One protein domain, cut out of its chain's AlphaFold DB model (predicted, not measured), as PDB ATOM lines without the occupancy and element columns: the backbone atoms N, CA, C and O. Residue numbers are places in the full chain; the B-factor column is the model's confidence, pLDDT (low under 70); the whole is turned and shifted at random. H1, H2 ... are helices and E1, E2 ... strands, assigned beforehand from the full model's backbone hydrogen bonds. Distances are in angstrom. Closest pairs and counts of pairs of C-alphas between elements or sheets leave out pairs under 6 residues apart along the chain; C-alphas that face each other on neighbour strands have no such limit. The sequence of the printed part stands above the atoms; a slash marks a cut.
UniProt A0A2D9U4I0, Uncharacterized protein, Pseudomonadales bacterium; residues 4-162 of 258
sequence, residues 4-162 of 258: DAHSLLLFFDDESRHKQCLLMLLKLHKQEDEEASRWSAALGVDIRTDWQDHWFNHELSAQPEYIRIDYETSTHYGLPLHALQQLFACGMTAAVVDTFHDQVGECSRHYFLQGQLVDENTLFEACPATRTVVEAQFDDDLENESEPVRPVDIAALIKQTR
ATOM      1  N   ASP A   4     -48.903 -28.780  16.778       91.44
ATOM      2  CA  ASP A   4     -47.527 -28.694  16.298       91.44
ATOM      3  C   ASP A   4     -47.384 -29.591  15.070       91.44
ATOM      4  O   ASP A   4     -47.871 -30.727  15.069       91.44
ATOM      5  N   ALA A   5     -46.739 -29.081  14.026       93.06
ATOM      6  CA  ALA A   5     -46.458 -29.836  12.811       93.06
ATOM      7  C   ALA A   5     -45.027 -30.365  12.865       93.06
ATOM      8  O   ALA A   5     -44.097 -29.626  13.173       93.06
ATOM      9  N   HIS A   6     -44.841 -31.640  12.558       94.75
ATOM     10  CA  HIS A   6     -43.557 -32.324  12.618       94.75
ATOM     11  C   HIS A   6     -43.207 -32.898  11.257       94.75
ATOM     12  O   HIS A   6     -44.059 -33.460  10.571       94.75
ATOM     13  N   SER A   7     -41.932 -32.810  10.908       95.38
ATOM     14  CA  SER A   7     -41.333 -33.484   9.765       95.38
ATOM     15  C   SER A   7     -40.165 -34.341  10.248       95.38
ATOM     16  O   SER A   7     -39.179 -33.838  10.787       95.38
ATOM     17  N   LEU A   8     -40.267 -35.651  10.055       96.69
ATOM     18  CA  LEU A   8     -39.293 -36.636  10.513       96.69
ATOM     19  C   LEU A   8     -38.598 -37.295   9.324       96.69
ATOM     20  O   LEU A   8     -39.226 -38.015   8.549       96.69
ATOM     21  N   LEU A   9     -37.287 -37.092   9.219       97.31
ATOM     22  CA  LEU A   9     -36.420 -37.794   8.274       97.31
ATOM     23  C   LEU A   9     -35.718 -38.959   8.967       97.31
ATOM     24  O   LEU A   9     -35.086 -38.779  10.006       97.31
ATOM     25  N   LEU A  10     -35.794 -40.144   8.366       97.38
ATOM     26  CA  LEU A  10     -35.159 -41.371   8.841       97.38
ATOM     27  C   LEU A  10     -34.094 -41.828   7.844       97.38
ATOM     28  O   LEU A  10     -34.383 -41.978   6.652       97.38
ATOM     29  N   PHE A  11     -32.893 -42.121   8.340       97.12
ATOM     30  CA  PHE A  11     -31.751 -42.545   7.531       97.12
ATOM     31  C   PHE A  11     -31.252 -43.926   7.958       97.12
ATOM     32  O   PHE A  11     -31.073 -44.212   9.145       97.12
ATOM     33  N   PHE A  12     -30.986 -44.777   6.970       95.62
ATOM     34  CA  PHE A  12     -30.527 -46.151   7.159       95.62
ATOM     35  C   PHE A  12     -29.346 -46.429   6.233       95.62
ATOM     36  O   PHE A  12     -29.448 -46.187   5.034       95.62
ATOM     37  N   ASP A  13     -28.275 -47.018   6.765       93.19
ATOM     38  CA  ASP A  13     -27.179 -47.528   5.926       93.19
ATOM     39  C   ASP A  13     -27.525 -48.878   5.270       93.19
ATOM     40  O   ASP A  13     -27.027 -49.209   4.195       93.19
ATOM     41  N   ASP A  14     -28.380 -49.681   5.916       93.75
ATOM     42  CA  ASP A  14     -28.822 -50.983   5.408       93.75
ATOM     43  C   ASP A  14     -30.117 -50.844   4.590       93.75
ATOM     44  O   ASP A  14     -31.203 -50.605   5.126       93.75
ATOM     45  N   GLU A  15     -30.013 -51.075   3.279       93.25
ATOM     46  CA  GLU A  15     -31.137 -51.040   2.335       93.25
ATOM     47  C   GLU A  15     -32.262 -52.028   2.707       93.25
ATOM     48  O   GLU A  15     -33.445 -51.771   2.461       93.25
ATOM     49  N   SER A  16     -31.931 -53.170   3.318       93.50
ATOM     50  CA  SER A  16     -32.927 -54.134   3.790       93.50
ATOM     51  C   SER A  16     -33.741 -53.560   4.948       93.50
ATOM     52  O   SER A  16     -34.972 -53.659   4.938       93.50
ATOM     53  N   ARG A  17     -33.071 -52.910   5.909       93.56
ATOM     54  CA  ARG A  17     -33.722 -52.249   7.051       93.56
ATOM     55  C   ARG A  17     -34.568 -51.070   6.601       93.56
ATOM     56  O   ARG A  17     -35.724 -50.990   7.012       93.56
ATOM     57  N   HIS A  18     -34.051 -50.256   5.681       94.88
ATOM     58  CA  HIS A  18     -34.813 -49.192   5.033       94.88
ATOM     59  C   HIS A  18     -36.128 -49.737   4.458       94.88
ATOM     60  O   HIS A  18     -37.213 -49.272   4.806       94.88
ATOM     61  N   LYS A  19     -36.058 -50.770   3.605       94.69
ATOM     62  CA  LYS A  19     -37.244 -51.347   2.947       94.69
ATOM     63  C   LYS A  19     -38.243 -51.926   3.941       94.69
ATOM     64  O   LYS A  19     -39.445 -51.746   3.768       94.69
ATOM     65  N   GLN A  20     -37.767 -52.629   4.964       94.19
ATOM     66  CA  GLN A  20     -38.637 -53.195   5.996       94.19
ATOM     67  C   GLN A  20     -39.347 -52.097   6.793       94.19
ATOM     68  O   GLN A  20     -40.555 -52.195   7.005       94.19
ATOM     69  N   CYS A  21     -38.624 -51.043   7.187       95.06
ATOM     70  CA  CYS A  21     -39.198 -49.899   7.894       95.06
ATOM     71  C   CYS A  21     -40.239 -49.184   7.027       95.06
ATOM     72  O   CYS A  21     -41.357 -48.937   7.477       95.06
ATOM     73  N   LEU A  22     -39.921 -48.935   5.754       95.38
ATOM     74  CA  LEU A  22     -40.854 -48.334   4.805       95.38
ATOM     75  C   LEU A  22     -42.124 -49.177   4.635       95.38
ATOM     76  O   LEU A  22     -43.226 -48.635   4.624       95.38
ATOM     77  N   LEU A  23     -41.997 -50.504   4.531       94.88
ATOM     78  CA  LEU A  23     -43.154 -51.397   4.446       94.88
ATOM     79  C   LEU A  23     -44.003 -51.339   5.716       94.88
ATOM     80  O   LEU A  23     -45.220 -51.249   5.605       94.88
ATOM     81  N   MET A  24     -43.394 -51.335   6.902       94.88
ATOM     82  CA  MET A  24     -44.124 -51.163   8.161       94.88
ATOM     83  C   MET A  24     -44.931 -49.855   8.165       94.88
ATOM     84  O   MET A  24     -46.140 -49.880   8.397       94.88
ATOM     85  N   LEU A  25     -44.282 -48.734   7.839       94.75
ATOM     86  CA  LEU A  25     -44.893 -47.403   7.813       94.75
ATOM     87  C   LEU A  25     -46.013 -47.296   6.772       94.75
ATOM     88  O   LEU A  25     -47.095 -46.801   7.076       94.75
ATOM     89  N   LEU A  26     -45.810 -47.830   5.563       95.06
ATOM     90  CA  LEU A  26     -46.838 -47.857   4.516       95.06
ATOM     91  C   LEU A  26     -48.081 -48.638   4.949       95.06
ATOM     92  O   LEU A  26     -49.197 -48.267   4.586       95.06
ATOM     93  N   LYS A  27     -47.899 -49.731   5.696       94.88
ATOM     94  CA  LYS A  27     -49.009 -50.557   6.185       94.88
ATOM     95  C   LYS A  27     -49.756 -49.883   7.329       94.88
ATOM     96  O   LYS A  27     -50.983 -49.928   7.331       94.88
ATOM     97  N   LEU A  28     -49.046 -49.191   8.222       92.88
ATOM     98  CA  LEU A  28     -49.659 -48.325   9.234       92.88
ATOM     99  C   LEU A  28     -50.470 -47.194   8.585       92.88
ATOM    100  O   LEU A  28     -51.635 -47.003   8.923       92.88
ATOM    101  N   HIS A  29     -49.899 -46.510   7.590       92.81
ATOM    102  CA  HIS A  29     -50.568 -45.425   6.868       92.81
ATOM    103  C   HIS A  29     -51.839 -45.892   6.137       92.81
ATOM    104  O   HIS A  29     -52.851 -45.196   6.136       92.81
ATOM    105  N   LYS A  30     -51.829 -47.106   5.570       92.94
ATOM    106  CA  LYS A  30     -53.004 -47.721   4.921       92.94
ATOM    107  C   LYS A  30     -54.009 -48.355   5.887       92.94
ATOM    108  O   LYS A  30     -55.012 -48.887   5.419       92.94
ATOM    109  N   GLN A  31     -53.751 -48.315   7.196       90.88
ATOM    110  CA  GLN A  31     -54.575 -48.963   8.226       90.88
ATOM    111  C   GLN A  31     -54.697 -50.490   8.027       90.88
ATOM    112  O   GLN A  31     -55.706 -51.111   8.352       90.88
ATOM    113  N   GLU A  32     -53.649 -51.121   7.485       92.75
ATOM    114  CA  GLU A  32     -53.559 -52.574   7.295       92.75
ATOM    115  C   GLU A  32     -52.914 -53.223   8.537       92.75
ATOM    116  O   GLU A  32     -51.758 -53.655   8.520       92.75
ATOM    117  N   ASP A  33     -53.659 -53.259   9.647       89.06
ATOM    118  CA  ASP A  33     -53.128 -53.542  10.990       89.06
ATOM    119  C   ASP A  33     -52.401 -54.884  11.141       89.06
ATOM    120  O   ASP A  33     -51.378 -54.954  11.831       89.06
ATOM    121  N   GLU A  34     -52.895 -55.945  10.502       91.25
ATOM    122  CA  GLU A  34     -52.282 -57.277  10.559       91.25
ATOM    123  C   GLU A  34     -50.906 -57.293   9.880       91.25
ATOM    124  O   GLU A  34     -49.932 -57.827  10.419       91.25
ATOM    125  N   GLU A  35     -50.802 -56.663   8.707       91.94
ATOM    126  CA  GLU A  35     -49.544 -56.577   7.970       91.94
ATOM    127  C   GLU A  35     -48.557 -55.634   8.658       91.94
ATOM    128  O   GLU A  35     -47.377 -55.972   8.775       91.94
ATOM    129  N   ALA A  36     -49.033 -54.496   9.169       90.44
ATOM    130  CA  ALA A  36     -48.223 -53.585   9.968       90.44
ATOM    131  C   ALA A  36     -47.625 -54.301  11.189       90.44
ATOM    132  O   ALA A  36     -46.422 -54.209  11.424       90.44
ATOM    133  N   SER A  37     -48.428 -55.099  11.904       90.88
ATOM    134  CA  SER A  37     -47.967 -55.887  13.059       90.88
ATOM    135  C   SER A  37     -46.934 -56.941  12.671       90.88
ATOM    136  O   SER A  37     -45.978 -57.181  13.403       90.88
ATOM    137  N   ARG A  38     -47.084 -57.563  11.497       92.75
ATOM    138  CA  ARG A  38     -46.114 -58.537  10.991       92.75
ATOM    139  C   ARG A  38     -44.754 -57.894  10.708       92.75
ATOM    140  O   ARG A  38     -43.732 -58.479  11.062       92.75
ATOM    141  N   TRP A  39     -44.731 -56.726  10.065       92.25
ATOM    142  CA  TRP A  39     -43.484 -56.005   9.785       92.25
ATOM    143  C   TRP A  39     -42.859 -55.420  11.052       92.25
ATOM    144  O   TRP A  39     -41.654 -55.558  11.245       92.25
ATOM    145  N   SER A  40     -43.684 -54.875  11.945       91.25
ATOM    146  CA  SER A  40     -43.302 -54.441  13.291       91.25
ATOM    147  C   SER A  40     -42.612 -55.567  14.075       91.25
ATOM    148  O   SER A  40     -41.476 -55.411  14.524       91.25
ATOM    149  N   ALA A  41     -43.219 -56.757  14.132       90.62
ATOM    150  CA  ALA A  41     -42.636 -57.923  14.795       90.62
ATOM    151  C   ALA A  41     -41.342 -58.416  14.122       90.62
ATOM    152  O   ALA A  41     -40.427 -58.867  14.809       90.62
ATOM    153  N   ALA A  42     -41.243 -58.327  12.791       88.69
ATOM    154  CA  ALA A  42     -40.031 -58.696  12.057       88.69
ATOM    155  C   ALA A  42     -38.860 -57.731  12.323       88.69
ATOM    156  O   ALA A  42     -37.706 -58.161  12.367       88.69
ATOM    157  N   LEU A  43     -39.155 -56.443  12.512       88.06
ATOM    158  CA  LEU A  43     -38.177 -55.418  12.883       88.06
ATOM    159  C   LEU A  43     -37.864 -55.404  14.384       88.06
ATOM    160  O   LEU A  43     -36.786 -54.953  14.763       88.06
ATOM    161  N   GLY A  44     -38.774 -55.912  15.219       88.81
ATOM    162  CA  GLY A  44     -38.709 -55.772  16.675       88.81
ATOM    163  C   GLY A  44     -39.046 -54.356  17.151       88.81
ATOM    164  O   GLY A  44     -38.540 -53.930  18.183       88.81
ATOM    165  N   VAL A  45     -39.860 -53.628  16.382       89.38
ATOM    166  CA  VAL A  45     -40.207 -52.214  16.592       89.38
ATOM    167  C   VAL A  45     -41.715 -52.075  16.620       89.38
ATOM    168  O   VAL A  45     -42.380 -52.531  15.699       89.38
ATOM    169  N   ASP A  46     -42.249 -51.412  17.631       87.06
ATOM    170  CA  ASP A  46     -43.652 -51.044  17.771       87.06
ATOM    171  C   ASP A  46     -43.818 -49.530  17.995       87.06
ATOM    172  O   ASP A  46     -43.824 -49.030  19.123       87.06
ATOM    173  N   ILE A  47     -43.976 -48.807  16.884       89.31
ATOM    174  CA  ILE A  47     -44.295 -47.371  16.863       89.31
ATOM    175  C   ILE A  47     -45.805 -47.103  16.822       89.31
ATOM    176  O   ILE A  47     -46.224 -45.965  16.625       89.31
ATOM    177  N   ARG A  48     -46.651 -48.136  16.951       87.50
ATOM    178  CA  ARG A  48     -48.100 -48.005  16.748       87.50
ATOM    179  C   ARG A  48     -48.737 -47.059  17.759       87.50
ATOM    180  O   ARG A  48     -49.623 -46.304  17.383       87.50
ATOM    181  N   THR A  49     -48.284 -47.095  19.010       84.75
ATOM    182  CA  THR A  49     -48.762 -46.196  20.071       84.75
ATOM    183  C   THR A  49     -48.507 -44.732  19.719       84.75
ATOM    184  O   THR A  49     -49.402 -43.904  19.837       84.75
ATOM    185  N   ASP A  50     -47.311 -44.398  19.229       87.44
ATOM    186  CA  ASP A  50     -47.014 -43.039  18.765       87.44
ATOM    187  C   ASP A  50     -47.886 -42.681  17.543       87.44
ATOM    188  O   ASP A  50     -48.591 -41.673  17.558       87.44
ATOM    189  N   TRP A  51     -47.942 -43.574  16.548       91.06
ATOM    190  CA  TRP A  51     -48.681 -43.387  15.292       91.06
ATOM    191  C   TRP A  51     -50.203 -43.234  15.456       91.06
ATOM    192  O   TRP A  51     -50.842 -42.528  14.689       91.06
ATOM    193  N   GLN A  52     -50.824 -43.956  16.390       88.00
ATOM    194  CA  GLN A  52     -52.286 -43.972  16.533       88.00
ATOM    195  C   GLN A  52     -52.786 -42.995  17.596       88.00
ATOM    196  O   GLN A  52     -53.842 -42.391  17.404       88.00
ATOM    197  N   ASP A  53     -52.054 -42.849  18.702       86.62
ATOM    198  CA  ASP A  53     -52.552 -42.105  19.862       86.62
ATOM    199  C   ASP A  53     -52.097 -40.640  19.862       86.62
ATOM    200  O   ASP A  53     -52.771 -39.792  20.451       86.62
ATOM    201  N   HIS A  54     -50.963 -40.332  19.220       88.94
ATOM    202  CA  HIS A  54     -50.319 -39.020  19.341       88.94
ATOM    203  C   HIS A  54     -50.156 -38.280  18.019       88.94
ATOM    204  O   HIS A  54     -50.165 -37.048  18.016       88.94
ATOM    205  N   TRP A  55     -49.960 -39.015  16.928       93.81
ATOM    206  CA  TRP A  55     -49.721 -38.447  15.613       93.81
ATOM    207  C   TRP A  55     -51.023 -38.396  14.803       93.81
ATOM    208  O   TRP A  55     -51.842 -39.318  14.811       93.81
ATOM    209  N   PHE A  56     -51.227 -37.289  14.097       91.50
ATOM    210  CA  PHE A  56     -52.399 -37.024  13.267       91.50
ATOM    211  C   PHE A  56     -51.970 -36.601  11.862       91.50
ATOM    212  O   PHE A  56     -50.827 -36.209  11.650       91.50
ATOM    213  N   ASN A  57     -52.897 -36.672  10.899       91.81
ATOM    214  CA  ASN A  57     -52.705 -36.157   9.535       91.81
ATOM    215  C   ASN A  57     -51.389 -36.608   8.869       91.81
ATOM    216  O   ASN A  57     -50.710 -35.832   8.213       91.81
ATOM    217  N   HIS A  58     -51.047 -37.886   9.044       91.69
ATOM    218  CA  HIS A  58     -49.801 -38.458   8.549       91.69
ATOM    219  C   HIS A  58     -49.674 -38.378   7.029       91.69
ATOM    220  O   HIS A  58     -50.518 -38.924   6.314       91.69
ATOM    221  N   GLU A  59     -48.548 -37.872   6.548       94.56
ATOM    222  CA  GLU A  59     -48.079 -38.068   5.184       94.56
ATOM    223  C   GLU A  59     -46.773 -38.865   5.198       94.56
ATOM    224  O   GLU A  59     -45.929 -38.725   6.081       94.56
ATOM    225  N   LEU A  60     -46.628 -39.768   4.229       95.44
ATOM    226  CA  LEU A  60     -45.465 -40.637   4.116       95.44
ATOM    227  C   LEU A  60     -44.901 -40.540   2.704       95.44
ATOM    228  O   LEU A  60     -45.583 -40.857   1.726       95.44
ATOM    229  N   SER A  61     -43.629 -40.176   2.610       95.00
ATOM    230  CA  SER A  61     -42.862 -40.218   1.371       95.00
ATOM    231  C   SER A  61     -41.518 -40.903   1.604       95.00
ATOM    232  O   SER A  61     -41.023 -40.996   2.725       95.00
ATOM    233  N   ALA A  62     -40.940 -41.470   0.550       94.50
ATOM    234  CA  ALA A  62     -39.677 -42.186   0.660       94.50
ATOM    235  C   ALA A  62     -38.850 -42.038  -0.608       94.50
ATOM    236  O   ALA A  62     -39.382 -42.047  -1.720       94.50
ATOM    237  N   GLN A  63     -37.544 -41.948  -0.403       94.62
ATOM    238  CA  GLN A  63     -36.502 -41.981  -1.414       94.62
ATOM    239  C   GLN A  63     -35.491 -43.069  -1.038       94.62
ATOM    240  O   GLN A  63     -35.489 -43.526   0.103       94.62
ATOM    241  N   PRO A  64     -34.616 -43.511  -1.953       92.62
ATOM    242  CA  PRO A  64     -33.571 -44.478  -1.615       92.62
ATOM    243  C   PRO A  64     -32.700 -44.055  -0.422       92.62
ATOM    244  O   PRO A  64     -32.252 -44.905   0.344       92.62
ATOM    245  N   GLU A  65     -32.479 -42.751  -0.253       93.31
ATOM    246  CA  GLU A  65     -31.588 -42.181   0.755       93.31
ATOM    247  C   GLU A  65     -32.273 -41.939   2.110       93.31
ATOM    248  O   GLU A  65     -31.597 -41.940   3.138       93.31
ATOM    249  N   TYR A  66     -33.595 -41.732   2.137       95.94
ATOM    250  CA  TYR A  66     -34.324 -41.377   3.358       95.94
ATOM    251  C   TYR A  66     -35.814 -41.725   3.294       95.94
ATOM    252  O   TYR A  66     -36.420 -41.806   2.224       95.94
ATOM    253  N   ILE A  67     -36.429 -41.871   4.464       97.25
ATOM    254  CA  ILE A  67     -37.887 -41.923   4.620       97.25
ATOM    255  C   ILE A  67     -38.323 -40.633   5.308       97.25
ATOM    256  O   ILE A  67     -37.703 -40.244   6.294       97.25
ATOM    257  N   ARG A  68     -39.373 -39.983   4.804       97.25
ATOM    258  CA  ARG A  68     -39.960 -38.778   5.392       97.25
ATOM    259  C   ARG A  68     -41.374 -39.061   5.881       97.25
ATOM    260  O   ARG A  68     -42.190 -39.613   5.140       97.25
ATOM    261  N   ILE A  69     -41.641 -38.664   7.117       97.06
ATOM    262  CA  ILE A  69     -42.952 -38.745   7.752       97.06
ATOM    263  C   ILE A  69     -43.318 -37.341   8.213       97.06
ATOM    264  O   ILE A  69     -42.623 -36.785   9.058       97.06
ATOM    265  N   ASP A  70     -44.404 -36.797   7.683       96.50
ATOM    266  CA  ASP A  70     -44.975 -35.541   8.158       96.50
ATOM    267  C   ASP A  70     -46.213 -35.870   8.995       96.50
ATOM    268  O   ASP A  70     -47.007 -36.733   8.616       96.50
ATOM    269  N   TYR A  71     -46.350 -35.260  10.168       95.50
ATOM    270  CA  TYR A  71     -47.461 -35.527  11.078       95.50
ATOM    271  C   TYR A  71     -47.715 -34.343  12.008       95.50
ATOM    272  O   TYR A  71     -46.831 -33.537  12.279       95.50
ATOM    273  N   GLU A  72     -48.927 -34.251  12.533       94.69
ATOM    274  CA  GLU A  72     -49.315 -33.236  13.510       94.69
ATOM    275  C   GLU A  72     -49.480 -33.854  14.896       94.69
ATOM    276  O   GLU A  72     -49.861 -35.018  15.029       94.69
ATOM    277  N   THR A  73     -49.252 -33.068  15.946       93.56
ATOM    278  CA  THR A  73     -49.439 -33.493  17.339       93.56
ATOM    279  C   THR A  73     -50.123 -32.412  18.170       93.56
ATOM    280  O   THR A  73     -50.306 -31.271  17.746       93.56
ATOM    281  N   SER A  74     -50.494 -32.748  19.408       90.06
ATOM    282  CA  SER A  74     -50.830 -31.719  20.401       90.06
ATOM    283  C   SER A  74     -49.596 -30.880  20.754       90.06
ATOM    284  O   SER A  74     -48.489 -31.409  20.736       90.06
ATOM    285  N   THR A  75     -49.797 -29.644  21.210       85.62
ATOM    286  CA  THR A  75     -48.732 -28.716  21.655       85.62
ATOM    287  C   THR A  75     -48.016 -29.154  22.939       85.62
ATOM    288  O   THR A  75     -47.098 -28.500  23.416       85.62
ATOM    289  N   HIS A  76     -48.486 -30.228  23.581       81.81
ATOM    290  CA  HIS A  76     -47.848 -30.831  24.756       81.81
ATOM    291  C   HIS A  76     -47.065 -32.100  24.410       81.81
ATOM    292  O   HIS A  76     -46.433 -32.690  25.289       81.81
ATOM    293  N   TYR A  77     -47.135 -32.550  23.156       84.75
ATOM    294  CA  TYR A  77     -46.337 -33.669  22.692       84.75
ATOM    295  C   TYR A  77     -44.933 -33.152  22.383       84.75
ATOM    296  O   TYR A  77     -44.766 -32.249  21.572       84.75
ATOM    297  N   GLY A  78     -43.937 -33.695  23.079       86.81
ATOM    298  CA  GLY A  78     -42.537 -33.369  22.823       86.81
ATOM    299  C   GLY A  78     -41.986 -34.124  21.613       86.81
ATOM    300  O   GLY A  78     -42.708 -34.537  20.714       86.81
ATOM    301  N   LEU A  79     -40.679 -34.367  21.618       90.75
ATOM    302  CA  LEU A  79     -40.034 -35.172  20.580       90.75
ATOM    303  C   LEU A  79     -40.525 -36.634  20.609       90.75
ATOM    304  O   LEU A  79     -40.776 -37.172  21.695       90.75
ATOM    305  N   PRO A  80     -40.571 -37.330  19.454       93.25
ATOM    306  CA  PRO A  80     -40.994 -38.731  19.340       93.25
ATOM    307  C   PRO A  80     -39.928 -39.722  19.853       93.25
ATOM    308  O   PRO A  80     -39.528 -40.670  19.174       93.25
ATOM    309  N   LEU A  81     -39.420 -39.505  21.069       93.94
ATOM    310  CA  LEU A  81     -38.245 -40.190  21.615       93.94
ATOM    311  C   LEU A  81     -38.424 -41.708  21.712       93.94
ATOM    312  O   LEU A  81     -37.470 -42.455  21.502       93.94
ATOM    313  N   HIS A  82     -39.634 -42.175  22.022       92.31
ATOM    314  CA  HIS A  82     -39.925 -43.603  22.126       92.31
ATOM    315  C   HIS A  82     -39.845 -44.296  20.758       92.31
ATOM    316  O   HIS A  82     -39.126 -45.287  20.621       92.31
ATOM    317  N   ALA A  83     -40.490 -43.729  19.733       93.75
ATOM    318  CA  ALA A  83     -40.393 -44.224  18.364       93.75
ATOM    319  C   ALA A  83     -38.942 -44.205  17.854       93.75
ATOM    320  O   ALA A  83     -38.453 -45.214  17.338       93.75
ATOM    321  N   LEU A  84     -38.219 -43.101  18.076       95.56
ATOM    322  CA  LEU A  84     -36.809 -42.980  17.695       95.56
ATOM    323  C   LEU A  84     -35.945 -44.051  18.368       95.56
ATOM    324  O   LEU A  84     -35.160 -44.712  17.691       95.56
ATOM    325  N   GLN A  85     -36.108 -44.273  19.677       95.06
ATOM    326  CA  GLN A  85     -35.341 -45.282  20.413       95.06
ATOM    327  C   GLN A  85     -35.481 -46.676  19.793       95.06
ATOM    328  O   GLN A  85     -34.489 -47.392  19.644       95.06
ATOM    329  N   GLN A  86     -36.700 -47.064  19.427       93.94
ATOM    330  CA  GLN A  86     -36.945 -48.371  18.828       93.94
ATOM    331  C   GLN A  86     -36.386 -48.473  17.405       93.94
ATOM    332  O   GLN A  86     -35.783 -49.488  17.055       93.94
ATOM    333  N   LEU A  87     -36.524 -47.417  16.600       95.06
ATOM    334  CA  LEU A  87     -35.969 -47.374  15.245       95.06
ATOM    335  C   LEU A  87     -34.433 -47.447  15.259       95.06
ATOM    336  O   LEU A  87     -33.836 -48.193  14.482       95.06
ATOM    337  N   PHE A  88     -33.772 -46.759  16.195       95.75
ATOM    338  CA  PHE A  88     -32.328 -46.913  16.403       95.75
ATOM    339  C   PHE A  88     -31.961 -48.343  16.815       95.75
ATOM    340  O   PHE A  88     -30.996 -48.905  16.295       95.75
ATOM    341  N   ALA A  89     -32.761 -48.985  17.673       92.00
ATOM    342  CA  ALA A  89     -32.532 -50.374  18.070       92.00
ATOM    343  C   ALA A  89     -32.651 -51.376  16.902       92.00
ATOM    344  O   ALA A  89     -32.027 -52.439  16.953       92.00
ATOM    345  N   CYS A  90     -33.395 -51.051  15.836       89.62
ATOM    346  CA  CYS A  90     -33.513 -51.898  14.644       89.62
ATOM    347  C   CYS A  90     -32.520 -51.562  13.518       89.62
ATOM    348  O   CYS A  90     -32.607 -52.157  12.439       89.62
ATOM    349  N   GLY A  91     -31.570 -50.656  13.762       91.25
ATOM    350  CA  GLY A  91     -30.493 -50.330  12.825       91.25
ATOM    351  C   GLY A  91     -30.712 -49.068  11.990       91.25
ATOM    352  O   GLY A  91     -30.107 -48.950  10.928       91.25
ATOM    353  N   MET A  92     -31.566 -48.142  12.434       95.62
ATOM    354  CA  MET A  92     -31.548 -46.770  11.921       95.62
ATOM    355  C   MET A  92     -30.217 -46.098  12.280       95.62
ATOM    356  O   MET A  92     -29.740 -46.233  13.407       95.62
ATOM    357  N   THR A  93     -29.615 -45.382  11.332       95.81
ATOM    358  CA  THR A  93     -28.303 -44.739  11.515       95.81
ATOM    359  C   THR A  93     -28.453 -43.339  12.096       95.81
ATOM    360  O   THR A  93     -27.741 -42.972  13.034       95.81
ATOM    361  N   ALA A  94     -29.401 -42.571  11.559       97.62
ATOM    362  CA  ALA A  94     -29.659 -41.194  11.947       97.62
ATOM    363  C   ALA A  94     -31.129 -40.815  11.749       97.62
ATOM    364  O   ALA A  94     -31.846 -41.447  10.969       97.62
ATOM    365  N   ALA A  95     -31.555 -39.758  12.433       97.69
ATOM    366  CA  ALA A  95     -32.851 -39.131  12.225       97.69
ATOM    367  C   ALA A  95     -32.759 -37.615  12.417       97.69
ATOM    368  O   ALA A  95     -31.925 -37.133  13.182       97.69
ATOM    369  N   VAL A  96     -33.631 -36.877  11.739       96.19
ATOM    370  CA  VAL A  96     -33.787 -35.428  11.921       96.19
ATOM    371  C   VAL A  96     -35.263 -35.137  12.130       96.19
ATOM    372  O   VAL A  96     -36.089 -35.595  11.342       96.19
ATOM    373  N   VAL A  97     -35.580 -34.421  13.206       95.25
ATOM    374  CA  VAL A  97     -36.936 -33.974  13.540       95.25
ATOM    375  C   VAL A  97     -36.962 -32.460  13.398       95.25
ATOM    376  O   VAL A  97     -36.208 -31.782  14.089       95.25
ATOM    377  N   ASP A  98     -37.813 -31.950  12.520       93.19
ATOM    378  CA  ASP A  98     -38.135 -30.528  12.403       93.19
ATOM    379  C   ASP A  98     -39.566 -30.328  12.912       93.19
ATOM    380  O   ASP A  98     -40.475 -31.055  12.502       93.19
ATOM    381  N   THR A  99     -39.763 -29.411  13.853       92.00
ATOM    382  CA  THR A  99     -41.053 -29.159  14.496       92.00
ATOM    383  C   THR A  99     -41.405 -27.688  14.364       92.00
ATOM    384  O   THR A  99     -40.664 -26.835  14.834       92.00
ATOM    385  N   PHE A 100     -42.564 -27.391  13.783       90.19
ATOM    386  CA  PHE A 100     -43.172 -26.067  13.786       90.19
ATOM    387  C   PHE A 100     -44.192 -25.961  14.922       90.19
ATOM    388  O   PHE A 100     -45.197 -26.682  14.945       90.19
ATOM    389  N   HIS A 101     -43.940 -25.041  15.848       87.56
ATOM    390  CA  HIS A 101     -44.783 -24.768  17.002       87.56
ATOM    391  C   HIS A 101     -45.778 -23.646  16.683       87.56
ATOM    392  O   HIS A 101     -45.455 -22.461  16.782       87.56
ATOM    393  N   ASP A 102     -47.018 -24.007  16.352       83.38
ATOM    394  CA  ASP A 102     -48.065 -23.063  15.921       83.38
ATOM    395  C   ASP A 102     -48.396 -21.998  16.986       83.38
ATOM    396  O   ASP A 102     -48.753 -20.868  16.659       83.38
ATOM    397  N   GLN A 103     -48.217 -22.309  18.276       81.00
ATOM    398  CA  GLN A 103     -48.487 -21.362  19.368       81.00
ATOM    399  C   GLN A 103     -47.549 -20.154  19.386       81.00
ATOM    400  O   GLN A 103     -47.971 -19.059  19.763       81.00
ATOM    401  N   VAL A 104     -46.281 -20.371  19.038       81.19
ATOM    402  CA  VAL A 104     -45.220 -19.355  19.108       81.19
ATOM    403  C   VAL A 104     -44.739 -18.925  17.721       81.19
ATOM    404  O   VAL A 104     -44.114 -17.876  17.599       81.19
ATOM    405  N   GLY A 105     -45.095 -19.671  16.671       81.94
ATOM    406  CA  GLY A 105     -44.661 -19.415  15.299       81.94
ATOM    407  C   GLY A 105     -43.170 -19.680  15.088       81.94
ATOM    408  O   GLY A 105     -42.566 -19.058  14.217       81.94
ATOM    409  N   GLU A 106     -42.583 -20.562  15.895       83.00
ATOM    410  CA  GLU A 106     -41.159 -20.906  15.875       83.00
ATOM    411  C   GLU A 106     -40.975 -22.330  15.351       83.00
ATOM    412  O   GLU A 106     -41.834 -23.190  15.560       83.00
ATOM    413  N   CYS A 107     -39.845 -22.589  14.694       85.12
ATOM    414  CA  CYS A 107     -39.436 -23.945  14.354       85.12
ATOM    415  C   CYS A 107     -38.251 -24.368  15.216       85.12
ATOM    416  O   CYS A 107     -37.342 -23.576  15.460       85.12
ATOM    417  N   SER A 108     -38.225 -25.635  15.610       88.12
ATOM    418  CA  SER A 108     -37.085 -26.266  16.263       88.12
ATOM    419  C   SER A 108     -36.625 -27.468  15.446       88.12
ATOM    420  O   SER A 108     -37.432 -28.202  14.874       88.12
ATOM    421  N   ARG A 109     -35.310 -27.691  15.392       91.31
ATOM    422  CA  ARG A 109     -34.727 -28.830  14.682       91.31
ATOM    423  C   ARG A 109     -33.793 -29.610  15.586       91.31
ATOM    424  O   ARG A 109     -32.940 -29.050  16.266       91.31
ATOM    425  N   HIS A 110     -33.960 -30.925  15.565       93.62
ATOM    426  CA  HIS A 110     -33.246 -31.855  16.424       93.62
ATOM    427  C   HIS A 110     -32.593 -32.958  15.595       93.62
ATOM    428  O   HIS A 110     -33.247 -33.643  14.804       93.62
ATOM    429  N   TYR A 111     -31.298 -33.160  15.824       95.00
ATOM    430  CA  TYR A 111     -30.476 -34.119  15.097       95.00
ATOM    431  C   TYR A 111     -30.151 -35.322  15.974       95.00
ATOM    432  O   TYR A 111     -29.657 -35.183  17.094       95.00
ATOM    433  N   PHE A 112     -30.396 -36.520  15.455       96.88
ATOM    434  CA  PHE A 112     -30.124 -37.763  16.156       96.88
ATOM    435  C   PHE A 112     -29.167 -38.644  15.366       96.88
ATOM    436  O   PHE A 112     -29.392 -38.938  14.192       96.88
ATOM    437  N   LEU A 113     -28.138 -39.141  16.044       96.69
ATOM    438  CA  LEU A 113     -27.141 -40.054  15.498       96.69
ATOM    439  C   LEU A 113     -26.956 -41.222  16.467       96.69
ATOM    440  O   LEU A 113     -26.696 -41.012  17.649       96.69
ATOM    441  N   GLN A 114     -27.099 -42.455  15.972       93.75
ATOM    442  CA  GLN A 114     -26.866 -43.684  16.748       93.75
ATOM    443  C   GLN A 114     -27.570 -43.718  18.124       93.75
ATOM    444  O   GLN A 114     -27.027 -44.220  19.106       93.75
ATOM    445  N   GLY A 115     -28.794 -43.191  18.211       94.44
ATOM    446  CA  GLY A 115     -29.571 -43.175  19.455       94.44
ATOM    447  C   GLY A 115     -29.227 -42.040  20.422       94.44
ATOM    448  O   GLY A 115     -29.658 -42.083  21.577       94.44
ATOM    449  N   GLN A 116     -28.487 -41.028  19.967       96.38
ATOM    450  CA  GLN A 116     -28.114 -39.845  20.742       96.38
ATOM    451  C   GLN A 116     -28.587 -38.574  20.042       96.38
ATOM    452  O   GLN A 116     -28.489 -38.476  18.823       96.38
ATOM    453  N   LEU A 117     -29.076 -37.604  20.811       95.69
ATOM    454  CA  LEU A 117     -29.263 -36.229  20.360       95.69
ATOM    455  C   LEU A 117     -27.887 -35.564  20.259       95.69
ATOM    456  O   LEU A 117     -27.133 -35.578  21.235       95.69
ATOM    457  N   VAL A 118     -27.567 -35.011  19.095       94.88
ATOM    458  CA  VAL A 118     -26.272 -34.401  18.758       94.88
ATOM    459  C   VAL A 118     -26.478 -33.022  18.130       94.88
ATOM    460  O   VAL A 118     -27.599 -32.660  17.782       94.88
ATOM    461  N   ASP A 119     -25.406 -32.243  18.009       92.56
ATOM    462  CA  ASP A 119     -25.415 -31.023  17.204       92.56
ATOM    463  C   ASP A 119     -25.388 -31.343  15.700       92.56
ATOM    464  O   ASP A 119     -25.047 -32.456  15.275       92.56
ATOM    465  N   GLU A 120     -25.734 -30.343  14.893       92.25
ATOM    466  CA  GLU A 120     -25.818 -30.447  13.436       92.25
ATOM    467  C   GLU A 120     -24.500 -30.905  12.798       92.25
ATOM    468  O   GLU A 120     -24.475 -31.817  11.963       92.25
ATOM    469  N   ASN A 121     -23.382 -30.311  13.223       91.62
ATOM    470  CA  ASN A 121     -22.076 -30.596  12.638       91.62
ATOM    471  C   ASN A 121     -21.662 -32.039  12.914       91.62
ATOM    472  O   ASN A 121     -21.207 -32.728  12.002       91.62
ATOM    473  N   THR A 122     -21.883 -32.529  14.137       94.19
ATOM    474  CA  THR A 122     -21.605 -33.926  14.495       94.19
ATOM    475  C   THR A 122     -22.366 -34.905  13.597       94.19
ATOM    476  O   THR A 122     -21.788 -35.901  13.147       94.19
ATOM    477  N   LEU A 123     -23.641 -34.635  13.288       94.75
ATOM    478  CA  LEU A 123     -24.404 -35.476  12.365       94.75
ATOM    479  C   LEU A 123     -23.797 -35.457  10.955       94.75
ATOM    480  O   LEU A 123     -23.599 -36.515  10.355       94.75
ATOM    481  N   PHE A 124     -23.505 -34.272  10.420       94.31
ATOM    482  CA  PHE A 124     -23.008 -34.121   9.050       94.31
ATOM    483  C   PHE A 124     -21.577 -34.621   8.863       94.31
ATOM    484  O   PHE A 124     -21.230 -35.090   7.781       94.31
ATOM    485  N   GLU A 125     -20.744 -34.579   9.900       94.06
ATOM    486  CA  GLU A 125     -19.420 -35.198   9.869       94.06
ATOM    487  C   GLU A 125     -19.512 -36.729   9.839       94.06
ATOM    488  O   GLU A 125     -18.774 -37.378   9.092       94.06
ATOM    489  N   ALA A 126     -20.430 -37.316  10.614       94.25
ATOM    490  CA  ALA A 126     -20.613 -38.765  10.677       94.25
ATOM    491  C   ALA A 126     -21.320 -39.331   9.436       94.25
ATOM    492  O   ALA A 126     -20.948 -40.397   8.939       94.25
ATOM    493  N   CYS A 127     -22.320 -38.613   8.917       93.31
ATOM    494  CA  CYS A 127     -23.132 -39.024   7.777       93.31
ATOM    495  C   CYS A 127     -23.248 -37.885   6.744       93.31
ATOM    496  O   CYS A 127     -24.321 -37.312   6.592       93.31
ATOM    497  N   PRO A 128     -22.199 -37.575   5.955       92.44
ATOM    498  CA  PRO A 128     -22.195 -36.406   5.062       92.44
ATOM    499  C   PRO A 128     -23.330 -36.359   4.033       92.44
ATOM    500  O   PRO A 128     -23.722 -35.283   3.590       92.44
ATOM    501  N   ALA A 129     -23.870 -37.519   3.651       89.81
ATOM    502  CA  ALA A 129     -24.997 -37.607   2.728       89.81
ATOM    503  C   ALA A 129     -26.299 -37.014   3.301       89.81
ATOM    504  O   ALA A 129     -27.146 -36.572   2.526       89.81
ATOM    505  N   THR A 130     -26.464 -36.969   4.631       93.12
ATOM    506  CA  THR A 130     -27.677 -36.416   5.255       93.12
ATOM    507  C   THR A 130     -27.766 -34.911   5.062       93.12
ATOM    508  O   THR A 130     -28.867 -34.406   4.886       93.12
ATOM    509  N   ARG A 131     -26.627 -34.211   4.993       93.25
ATOM    510  CA  ARG A 131     -26.564 -32.758   4.808       93.25
ATOM    511  C   ARG A 131     -27.358 -32.294   3.594       93.25
ATOM    512  O   ARG A 131     -28.271 -31.492   3.726       93.25
ATOM    513  N   THR A 132     -27.071 -32.867   2.426       92.00
ATOM    514  CA  THR A 132     -27.756 -32.499   1.179       92.00
ATOM    515  C   THR A 132     -29.253 -32.793   1.230       92.00
ATOM    516  O   THR A 132     -30.034 -32.089   0.602       92.00
ATOM    517  N   VAL A 133     -29.666 -33.833   1.959       93.62
ATOM    518  CA  VAL A 133     -31.086 -34.149   2.132       93.62
ATOM    519  C   VAL A 133     -31.747 -33.134   3.062       93.62
ATOM    520  O   VAL A 133     -32.796 -32.611   2.712       93.62
ATOM    521  N   VAL A 134     -31.136 -32.835   4.208       92.62
ATOM    522  CA  VAL A 134     -31.656 -31.885   5.205       92.62
ATOM    523  C   VAL A 134     -31.800 -30.489   4.593       92.62
ATOM    524  O   VAL A 134     -32.908 -29.963   4.599       92.62
ATOM    525  N   GLU A 135     -30.745 -29.964   3.964       91.00
ATOM    526  CA  GLU A 135     -30.735 -28.652   3.282       91.00
ATOM    527  C   GLU A 135     -31.752 -28.576   2.120       91.00
ATOM    528  O   GLU A 135     -32.195 -27.502   1.729       91.00
ATOM    529  N   ALA A 136     -32.124 -29.715   1.518       91.12
ATOM    530  CA  ALA A 136     -33.111 -29.756   0.435       91.12
ATOM    531  C   ALA A 136     -34.553 -29.962   0.922       91.12
ATOM    532  O   ALA A 136     -35.495 -29.675   0.181       91.12
ATOM    533  N   GLN A 137     -34.739 -30.558   2.102       89.44
ATOM    534  CA  GLN A 137     -36.056 -30.879   2.656       89.44
ATOM    535  C   GLN A 137     -36.575 -29.808   3.604       89.44
ATOM    536  O   GLN A 137     -37.796 -29.701   3.756       89.44
ATOM    537  N   PHE A 138     -35.674 -29.051   4.220       87.06
ATOM    538  CA  PHE A 138     -36.005 -28.033   5.197       87.06
ATOM    539  C   PHE A 138     -35.371 -26.691   4.849       87.06
ATOM    540  O   PHE A 138     -34.385 -26.635   4.120       87.06
ATOM    541  N   ASP A 139     -35.962 -25.617   5.365       76.31
ATOM    542  CA  ASP A 139     -35.436 -24.266   5.186       76.31
ATOM    543  C   ASP A 139     -34.272 -24.014   6.162       76.31
ATOM    544  O   ASP A 139     -34.302 -24.489   7.305       76.31
ATOM    545  N   ASP A 140     -33.254 -23.285   5.707       62.75
ATOM    546  CA  ASP A 140     -32.026 -22.999   6.472       62.75
ATOM    547  C   ASP A 140     -32.154 -21.742   7.352       62.75
ATOM    548  O   ASP A 140     -31.290 -21.473   8.183       62.75
ATOM    549  N   ASP A 141     -33.241 -20.977   7.215       60.59
ATOM    550  CA  ASP A 141     -33.460 -19.714   7.941       60.59
ATOM    551  C   ASP A 141     -33.910 -19.907   9.410       60.59
ATOM    552  O   ASP A 141     -34.435 -18.983  10.037       60.59
ATOM    553  N   LEU A 142     -33.715 -21.099   9.982       65.75
ATOM    554  CA  LEU A 142     -34.115 -21.418  11.351       65.75
ATOM    555  C   LEU A 142     -32.965 -21.224  12.342       65.75
ATOM    556  O   LEU A 142     -31.864 -21.742  12.164       65.75
ATOM    557  N   GLU A 143     -33.246 -20.534  13.447       55.34
ATOM    558  CA  GLU A 143     -32.394 -20.619  14.630       55.34
ATOM    559  C   GLU A 143     -32.662 -21.968  15.307       55.34
ATOM    560  O   GLU A 143     -33.712 -22.164  15.917       55.34
ATOM    561  N   ASN A 144     -31.724 -22.915  15.182       57.59
ATOM    562  CA  ASN A 144     -31.782 -24.169  15.931       57.59
ATOM    563  C   ASN A 144     -31.936 -23.841  17.429       57.59
ATOM    564  O   ASN A 144     -31.126 -23.094  17.993       57.59
ATOM    565  N   GLU A 145     -32.950 -24.418  18.086       61.00
ATOM    566  CA  GLU A 145     -33.010 -24.422  19.548       61.00
ATOM    567  C   GLU A 145     -31.670 -24.912  20.111       61.00
ATOM    568  O   GLU A 145     -30.999 -25.752  19.512       61.00
ATOM    569  N   SER A 146     -31.281 -24.351  21.261       60.28
ATOM    570  CA  SER A 146     -29.961 -24.513  21.887       60.28
ATOM    571  C   SER A 146     -29.342 -25.899  21.661       60.28
ATOM    572  O   SER A 146     -29.713 -26.868  22.328       60.28
ATOM    573  N   GLU A 147     -28.370 -25.969  20.747       72.25
ATOM    574  CA  GLU A 147     -27.703 -27.218  20.390       72.25
ATOM    575  C   GLU A 147     -27.102 -27.900  21.628       72.25
ATOM    576  O   GLU A 147     -26.559 -27.236  22.529       72.25
ATOM    577  N   PRO A 148     -27.170 -29.238  21.710       75.00
ATOM    578  CA  PRO A 148     -26.630 -29.947  22.853       75.00
ATOM    579  C   PRO A 148     -25.109 -29.762  22.908       75.00
ATOM    580  O   PRO A 148     -24.374 -30.165  22.016       75.00
ATOM    581  N   VAL A 149     -24.605 -29.227  24.025       76.94
ATOM    582  CA  VAL A 149     -23.152 -29.054  24.251       76.94
ATOM    583  C   VAL A 149     -22.399 -30.395  24.196       76.94
ATOM    584  O   VAL A 149     -21.186 -30.431  23.980       76.94
ATOM    585  N   ARG A 150     -23.095 -31.509  24.460       86.38
ATOM    586  CA  ARG A 150     -22.580 -32.880  24.360       86.38
ATOM    587  C   ARG A 150     -23.691 -33.827  23.909       86.38
ATOM    588  O   ARG A 150     -24.828 -33.592  24.311       86.38
ATOM    589  N   PRO A 151     -23.356 -34.931  23.216       92.12
ATOM    590  CA  PRO A 151     -24.325 -35.960  22.866       92.12
ATOM    591  C   PRO A 151     -25.118 -36.456  24.078       92.12
ATOM    592  O   PRO A 151     -24.535 -36.748  25.129       92.12
ATOM    593  N   VAL A 152     -26.440 -36.563  23.930       93.56
ATOM    594  CA  VAL A 152     -27.352 -37.035  24.983       93.56
ATOM    595  C   VAL A 152     -28.097 -38.271  24.503       93.56
ATOM    596  O   VAL A 152     -28.817 -38.217  23.513       93.56
ATOM    597  N   ASP A 153     -27.975 -39.390  25.215       95.56
ATOM    598  CA  ASP A 153     -28.710 -40.611  24.872       95.56
ATOM    599  C   ASP A 153     -30.229 -40.391  24.913       95.56
ATOM    600  O   ASP A 153     -30.765 -39.856  25.889       95.56
ATOM    601  N   ILE A 154     -30.953 -40.920  23.922       94.56
ATOM    602  CA  ILE A 154     -32.424 -40.889  23.897       94.56
ATOM    603  C   ILE A 154     -33.011 -41.525  25.163       94.56
ATOM    604  O   ILE A 154     -33.994 -41.036  25.713       94.56
ATOM    605  N   ALA A 155     -32.380 -42.576  25.696       93.62
ATOM    606  CA  ALA A 155     -32.801 -43.189  26.955       93.62
ATOM    607  C   ALA A 155     -32.728 -42.212  28.147       93.62
ATOM    608  O   ALA A 155     -33.589 -42.246  29.030       93.62
ATOM    609  N   ALA A 156     -31.715 -41.339  28.173       92.94
ATOM    610  CA  ALA A 156     -31.586 -40.302  29.188       92.94
ATOM    611  C   ALA A 156     -32.637 -39.202  28.990       92.94
ATOM    612  O   ALA A 156     -33.260 -38.799  29.972       92.94
ATOM    613  N   LEU A 157     -32.899 -38.797  27.741       92.25
ATOM    614  CA  LEU A 157     -33.959 -37.838  27.408       92.25
ATOM    615  C   LEU A 157     -35.337 -38.350  27.841       92.25
ATOM    616  O   LEU A 157     -36.042 -37.653  28.561       92.25
ATOM    617  N   ILE A 158     -35.683 -39.605  27.526       92.00
ATOM    618  CA  ILE A 158     -36.947 -40.231  27.959       92.00
ATOM    619  C   ILE A 158     -37.077 -40.197  29.484       92.00
ATOM    620  O   ILE A 158     -38.143 -39.890  30.020       92.00
ATOM    621  N   LYS A 159     -35.995 -40.518  30.204       92.44
ATOM    622  CA  LYS A 159     -35.991 -40.478  31.669       92.44
ATOM    623  C   LYS A 159     -36.198 -39.054  32.191       92.44
ATOM    624  O   LYS A 159     -36.945 -38.875  33.148       92.44
ATOM    625  N   GLN A 160     -35.553 -38.066  31.576       89.69
ATOM    626  CA  GLN A 160     -35.691 -36.661  31.945       89.69
ATOM    627  C   GLN A 160     -37.116 -36.154  31.704       89.69
ATOM    628  O   GLN A 160     -37.687 -35.545  32.603       89.69
ATOM    629  N   THR A 161     -37.717 -36.461  30.551       87.50
ATOM    630  CA  THR A 161     -39.105 -36.092  30.244       87.50
ATOM    631  C   THR A 161     -40.081 -36.712  31.244       87.50
ATOM    632  O   THR A 161     -40.964 -36.020  31.740       87.50
ATOM    633  N   ARG A 162     -39.897 -37.990  31.609       88.38
ATOM    634  CA  ARG A 162     -40.727 -38.641  32.641       88.38
ATOM    635  C   ARG A 162     -40.576 -37.980  34.006       88.38
ATOM    636  O   ARG A 162     -41.577 -37.678  34.634       88.38
TER     637      ARG A 162
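AT A GLANCE: This is residues 4 to 162 of the 258 residues of an uncharacterized protein of Pseudomonadales bacterium (UniProt A0A2D9U4I0). A twisted sheet of six strands makes the middle of three layers, with H1, H3 and H4 over one face and H5 and H6 over the other. H2 packs on H1 away from the sheet, H7 packs on H4, and the long link of residues 138 to 153 passes round the E5 and E6 side of the sheet. The 159 printed residues hold seven named helices and six named strands, in the order E1 H1 H2 H3 E2 E3 H4 E4 E5 E6 H5 H6 H7. The antiparallel sheet runs E2 E3 E1 E4 E5 E6; the class is mixed, helices and strands. The whole is compact, radius of gyration of the C-alphas 14.9 A, spanning 42 by 33 by 31 A.

HOW THE PARTS SIT: Start at E1, residues 4 to 11, an inner strand antiparallel to E3, residues 67 to 74, with N 6 and O 71 at 2.8 A, and to E4, residues 94 to 101, with N 7 and O 98 at 2.8 A. H1, residues 15 to 29, is on the sheet at a height of 9.3 A and forms a helical hairpin with H2, residues 33 to 43: closest C-alphas Lys 27 and Ala 36, 4.9 A, a shallow tilt of 24 degrees, opposite ways. H3, residues 48 to 54, stands up from the sheet at 47 degrees. E2, residues 56 to 62, is an edge strand in a hairpin with E3, N 59 and O 70 at 2.8 A. H4, residues 81 to 89, runs along E4, at 12 degrees on the local plane; E3, H4, E4 is a split strand-helix-strand unit, E1 lying between its strands, with a right-handed crossover. E4, E5, residues 106 to 113, and E6, residues 116 to 118, form a meander, each strand the antiparallel neighbour of the one before; look at N 97 and O 110, 2.9 A, and N 113 and O 116, 2.9 A. On the opposite face from H4, H5, residues 120 to 126, lies over E5, and H6, residues 128 to 137, over E1 and E4; these helices only just touch, only at the corner, with 3 pairs of C-alphas within 8 A, the closest Phe 124 and Arg 131, 5.7 A. H7, residues 154 to 162, touches H4, closest C-alphas Leu 81 and Ile 154, 6.3 A. Every O i to N i+4 pair is within hydrogen-bond range in H1, H2, H3, H4, H5 and H7; in H6, 4 of 6 are.

IN THESE COORDINATES: Find C-alpha 4 at (-47.527, -28.694, 16.298); E1 runs 22.8 A from there. H1 begins at C-alpha 15, (-31.137, -51.040, 2.335), and is 20.7 A long; E5 is 23.7 A. H7 ends at C-alpha 162, (-40.727, -38.641, 32.641).

THE WHOLE: The C-alphas of Glu 34 and Val 149, the two farthest apart, are 42.8 A apart. The printed part has no cut; H6 to H7 is a long link, and its residues 140 to 146 have pLDDT under 70.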